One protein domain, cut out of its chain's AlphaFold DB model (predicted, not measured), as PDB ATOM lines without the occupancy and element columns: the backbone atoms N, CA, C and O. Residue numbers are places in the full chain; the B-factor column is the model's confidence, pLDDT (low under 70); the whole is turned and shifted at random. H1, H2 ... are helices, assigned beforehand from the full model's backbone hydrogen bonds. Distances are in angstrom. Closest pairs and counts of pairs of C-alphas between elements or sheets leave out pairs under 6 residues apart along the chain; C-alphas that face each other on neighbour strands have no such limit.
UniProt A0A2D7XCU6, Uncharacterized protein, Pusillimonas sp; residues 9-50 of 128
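AT A GLANCE: This is residues 9 to 50 of the 128 residues of an uncharacterized protein of Pusillimonas sp (UniProt A0A2D7XCU6). Three helices form a flat, triangle-like layout: H1 and H2 make an L, and residues 32 to 49 then fold back along the L's open side in the same layer, from the far end of H2 to the first residues of H1, with H3 packing on H1. The printed part has 42 residues, with three named helices in the order H1, H2, H3 and no named strand: all helix. It is only just compact, close to loose, with a radius of gyration of the C-alphas of 10.8 A, and spans 31 by 20 by 8 A.

HOW THE PARTS SIT: H1, residues 9 to 18, and H2, residues 21 to 31, only just touch, and only at the corner by their tight link, with 3 pairs of C-alphas within 8 A; the closest are those of Thr 16 and Asp 22, 5.6 A. They stand about perpendicular, at 88 degrees. H3, residues 39 to 49, touches H1, the closest C-alphas being those of Gly 9 and Gln 43, 4.1 A; they run opposite ways at 36 degrees, only just a steep tilt. H2 and H3 are close but not clearly touching, with C-alphas 22 and 39 closest at 7.7 A. In H1, H2 and H3 every O i to N i+4 pair is within hydrogen-bond range.

IN THESE COORDINATES: H1 begins at C-alpha 9 (79.976, 125.822, 112.442) and is 14.1 A long; H2 is 15.2 A; H3, 15.4 A, ends at C-alpha 49 (73.849, 119.092, 112.603).

THE WHOLE: The C-alphas farthest apart, of Ala 31 and Phe 50, are 30.9 A apart. The printed part has no cut, and the link from H2 to H3 is short. Residue 35 is under pLDDT 70.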
ATOM      1  N   GLY A   9      80.298 124.403 112.347       88.44
ATOM      2  CA  GLY A   9      79.976 125.822 112.442       88.44
ATOM      3  C   GLY A   9      81.111 126.634 113.067       88.44
ATOM      4  O   GLY A   9      81.468 127.684 112.539       88.44
ATOM      5  N   ASP A  10      81.729 126.139 114.144       86.50
ATOM      6  CA  ASP A  10      82.872 126.808 114.784       86.50
ATOM      7  C   ASP A  10      84.092 126.890 113.857       86.50
ATOM      8  O   ASP A  10      84.798 127.900 113.836       86.50
ATOM      9  N   THR A  11      84.343 125.840 113.070       86.88
ATOM     10  CA  THR A  11      85.442 125.816 112.095       86.88
ATOM     11  C   THR A  11      85.225 126.849 110.996       86.88
ATOM     12  O   THR A  11      86.138 127.621 110.698       86.88
ATOM     13  N   ILE A  12      84.012 126.914 110.442       87.31
ATOM     14  CA  ILE A  12      83.653 127.921 109.438       87.31
ATOM     15  C   ILE A  12      83.781 129.316 110.044       87.31
ATOM     16  O   ILE A  12      84.497 130.140 109.483       87.31
ATOM     17  N   LYS A  13      83.213 129.569 111.234       89.06
ATOM     18  CA  LYS A  13      83.337 130.872 111.908       89.06
ATOM     19  C   LYS A  13      84.798 131.284 112.061       89.06
ATOM     20  O   LYS A  13      85.138 132.438 111.806       89.06
ATOM     21  N   LYS A  14      85.683 130.356 112.436       87.19
ATOM     22  CA  LYS A  14      87.116 130.623 112.606       87.19
ATOM     23  C   LYS A  14      87.794 131.018 111.291       87.19
ATOM     24  O   LYS A  14      88.507 132.019 111.265       87.19
ATOM     25  N   ILE A  15      87.541 130.283 110.206       88.00
ATOM     26  CA  ILE A  15      88.105 130.571 108.876       88.00
ATOM     27  C   ILE A  15      87.545 131.891 108.335       88.00
ATOM     28  O   ILE A  15      88.300 132.768 107.919       88.00
ATOM     29  N   THR A  16      86.229 132.076 108.399       87.06
ATOM     30  CA  THR A  16      85.509 133.272 107.939       87.06
ATOM     31  C   THR A  16      85.885 134.524 108.746       87.06
ATOM     32  O   THR A  16      85.975 135.615 108.183       87.06
ATOM     33  N   SER A  17      86.182 134.390 110.043       85.38
ATOM     34  CA  SER A  17      86.703 135.491 110.871       85.38
ATOM     35  C   SER A  17      88.153 135.823 110.525       85.38
ATOM     36  O   SER A  17      88.488 136.999 110.383       85.38
ATOM     37  N   ALA A  18      89.006 134.806 110.344       87.94
ATOM     38  CA  ALA A  18      90.413 134.990 109.982       87.94
ATOM     39  C   ALA A  18      90.567 135.663 108.608       87.94
ATOM     40  O   ALA A  18      91.369 136.577 108.440       87.94
ATOM     41  N   THR A  19      89.727 135.269 107.654       89.56
ATOM     42  CA  THR A  19      89.660 135.850 106.303       89.56
ATOM     43  C   THR A  19      88.839 137.143 106.238       89.56
ATOM     44  O   THR A  19      88.755 137.764 105.183       89.56
ATOM     45  N   LYS A  20      88.237 137.578 107.358       86.19
ATOM     46  CA  LYS A  20      87.358 138.759 107.472       86.19
ATOM     47  C   LYS A  20      86.122 138.729 106.555       86.19
ATOM     48  O   LYS A  20      85.455 139.755 106.416       86.19
ATOM     49  N   ILE A  21      85.761 137.571 106.003       86.12
ATOM     50  CA  ILE A  21      84.549 137.380 105.190       86.12
ATOM     51  C   ILE A  21      83.285 137.690 106.012       86.12
ATOM     52  O   ILE A  21      82.324 138.229 105.471       86.12
ATOM     53  N   ASP A  22      83.308 137.469 107.332       81.88
ATOM     54  CA  ASP A  22      82.190 137.803 108.235       81.88
ATOM     55  C   ASP A  22      81.846 139.301 108.183       81.88
ATOM     56  O   ASP A  22      80.680 139.698 108.155       81.88
ATOM     57  N   LYS A  23      82.876 140.153 108.073       84.25
ATOM     58  CA  LYS A  23      82.702 141.606 107.951       84.25
ATOM     59  C   LYS A  23      82.083 141.987 106.610       84.25
ATOM     60  O   LYS A  23      81.294 142.928 106.561       84.25
ATOM     61  N   LEU A  24      82.437 141.280 105.536       86.00
ATOM     62  CA  LEU A  24      81.854 141.498 104.215       86.00
ATOM     63  C   LEU A  24      80.378 141.093 104.204       86.00
ATOM     64  O   LEU A  24      79.540 141.876 103.772       86.00
ATOM     65  N   ALA A  25      80.052 139.928 104.764       84.00
ATOM     66  CA  ALA A  25      78.681 139.444 104.868       84.00
ATOM     67  C   ALA A  25      77.787 140.408 105.670       84.00
ATOM     68  O   ALA A  25      76.701 140.757 105.218       84.00
ATOM     69  N   LYS A  26      78.282 140.937 106.799       81.62
ATOM     70  CA  LYS A  26      77.582 141.964 107.592       81.62
ATOM     71  C   LYS A  26      77.399 143.285 106.844       81.62
ATOM     72  O   LYS A  26      76.350 143.909 106.964       81.62
ATOM     73  N   LYS A  27      78.397 143.723 106.067       84.56
ATOM     74  CA  LYS A  27      78.280 144.927 105.226       84.56
ATOM     75  C   LYS A  27      77.232 144.752 104.131       84.56
ATOM     76  O   LYS A  27      76.440 145.663 103.922       84.56
ATOM     77  N   ILE A  28      77.214 143.592 103.477       83.44
ATOM     78  CA  ILE A  28      76.204 143.263 102.469       83.44
ATOM     79  C   ILE A  28      74.825 143.229 103.126       83.44
ATOM     80  O   ILE A  28      73.939 143.919 102.650       83.44
ATOM     81  N   ALA A  29      74.653 142.525 104.249       84.00
ATOM     82  CA  ALA A  29      73.376 142.462 104.965       84.00
ATOM     83  C   ALA A  29      72.816 143.860 105.276       84.00
ATOM     84  O   ALA A  29      71.683 144.151 104.896       84.00
ATOM     85  N   LYS A  30      73.651 144.753 105.826       81.12
ATOM     86  CA  LYS A  30      73.281 146.156 106.066       81.12
ATOM     87  C   LYS A  30      72.900 146.899 104.786       81.12
ATOM     88  O   LYS A  30      71.947 147.668 104.795       81.12
ATOM     89  N   ALA A  31      73.617 146.662 103.688       84.44
ATOM     90  CA  ALA A  31      73.313 147.270 102.394       84.44
ATOM     91  C   ALA A  31      71.991 146.764 101.788       84.44
ATOM     92  O   ALA A  31      71.314 147.525 101.107       84.44
ATOM     93  N   VAL A  32      71.593 145.514 102.060       84.31
ATOM     94  CA  VAL A  32      70.296 144.948 101.633       84.31
ATOM     95  C   VAL A  32      69.184 145.182 102.673       84.31
ATOM     96  O   VAL A  32      68.144 144.529 102.625       84.31
ATOM     97  N   GLY A  33      69.393 146.089 103.636       80.62
ATOM     98  CA  GLY A  33      68.386 146.462 104.635       80.62
ATOM     99  C   GLY A  33      68.096 145.391 105.692       80.62
ATOM    100  O   GLY A  33      67.044 145.431 106.320       80.62
ATOM    101  N   LYS A  34      68.997 144.420 105.888       76.56
ATOM    102  CA  LYS A  34      68.930 143.460 106.998       76.56
ATOM    103  C   LYS A  34      69.890 143.871 108.110       76.56
ATOM    104  O   LYS A  34      71.093 143.990 107.877       76.56
ATOM    105  N   ASP A  35      69.363 144.017 109.324       68.56
ATOM    106  CA  ASP A  35      70.146 144.406 110.503       68.56
ATOM    107  C   ASP A  35      71.183 143.351 110.915       68.56
ATOM    108  O   ASP A  35      72.252 143.705 111.422       68.56
ATOM    109  N   ASP A  36      70.921 142.070 110.625       75.69
ATOM    110  CA  ASP A  36      71.832 140.970 110.943       75.69
ATOM    111  C   ASP A  36      71.934 139.921 109.817       75.69
ATOM    112  O   ASP A  36      70.967 139.594 109.125       75.69
ATOM    113  N   CYS A  37      73.141 139.383 109.617       81.62
ATOM    114  CA  CYS A  37      73.430 138.327 108.640       81.62
ATOM    115  C   CYS A  37      73.052 136.918 109.160       81.62
ATOM    116  O   CYS A  37      73.092 135.942 108.402       81.62
ATOM    117  N   GLY A  38      72.723 136.782 110.448       84.00
ATOM    118  CA  GLY A  38      72.404 135.524 111.122       84.00
ATOM    119  C   GLY A  38      73.607 134.586 111.253       84.00
ATOM    120  O   GLY A  38      73.440 133.368 111.309       84.00
ATOM    121  N   CYS A  39      74.841 135.112 111.218       83.88
ATOM    122  CA  CYS A  39      76.060 134.293 111.215       83.88
ATOM    123  C   CYS A  39      76.150 133.378 112.446       83.88
ATOM    124  O   CYS A  39      76.552 132.219 112.317       83.88
ATOM    125  N   ASP A  40      75.752 133.881 113.617       84.75
ATOM    126  CA  ASP A  40      75.821 133.145 114.881       84.75
ATOM    127  C   ASP A  40      74.787 132.007 114.940       84.75
ATOM    128  O   ASP A  40      75.156 130.859 115.194       84.75
ATOM    129  N   GLU A  41      73.531 132.263 114.569       86.81
ATOM    130  CA  GLU A  41      72.488 131.226 114.512       86.81
ATOM    131  C   GLU A  41      72.836 130.118 113.506       86.81
ATOM    132  O   GLU A  41      72.646 128.923 113.763       86.81
ATOM    133  N   ARG A  42      73.398 130.497 112.349       88.44
ATOM    134  CA  ARG A  42      73.847 129.544 111.321       88.44
ATOM    135  C   ARG A  42      74.986 128.671 111.827       88.44
ATOM    136  O   ARG A  42      74.987 127.469 111.559       88.44
ATOM    137  N   GLN A  43      75.926 129.250 112.568       88.75
ATOM    138  CA  GLN A  43      76.995 128.502 113.219       88.75
ATOM    139  C   GLN A  43      76.432 127.492 114.222       88.75
ATOM    140  O   GLN A  43      76.822 126.325 114.185       88.75
ATOM    141  N   GLU A  44      75.511 127.901 115.096       88.62
ATOM    142  CA  GLU A  44      74.931 127.003 116.099       88.62
ATOM    143  C   GLU A  44      74.141 125.862 115.459       88.62
ATOM    144  O   GLU A  44      74.288 124.701 115.850       88.62
ATOM    145  N   LYS A  45      73.354 126.162 114.422       91.38
ATOM    146  CA  LYS A  45      72.612 125.150 113.667       91.38
ATOM    147  C   LYS A  45      73.554 124.150 112.990       91.38
ATOM    148  O   LYS A  45      73.305 122.946 113.034       91.38
ATOM    149  N   LEU A  46      74.659 124.626 112.412       90.06
ATOM    150  CA  LEU A  46      75.689 123.770 111.814       90.06
ATOM    151  C   LEU A  46      76.419 122.922 112.856       90.06
ATOM    152  O   LEU A  46      76.705 121.760 112.588       90.06
ATOM    153  N   ASN A  47      76.680 123.460 114.046       88.75
ATOM    154  CA  ASN A  47      77.264 122.698 115.148       88.75
ATOM    155  C   ASN A  47      76.325 121.594 115.653       88.75
ATOM    156  O   ASN A  47      76.800 120.515 115.993       88.75
ATOM    157  N   LYS A  48      75.009 121.840 115.677       88.19
ATOM    158  CA  LYS A  48      74.003 120.827 116.039       88.19
ATOM    159  C   LYS A  48      73.882 119.723 114.985       88.19
ATOM    160  O   LYS A  48      73.749 118.563 115.354       88.19
ATOM    161  N   MET A  49      73.933 120.072 113.697       88.69
ATOM    162  CA  MET A  49      73.849 119.092 112.603       88.69
ATOM    163  C   MET A  49      75.151 118.305 112.401       88.69
ATOM    164  O   MET A  49      75.107 117.117 112.100       88.69
ATOM    165  N   PHE A  50      76.307 118.949 112.587       87.62
ATOM    166  CA  PHE A  50      77.632 118.352 112.398       87.62
ATOM    167  C   PHE A  50      78.519 118.567 113.634       87.62
ATOM    168  O   PHE A  50      79.508 119.315 113.569       87.62
TER     169      PHE A  50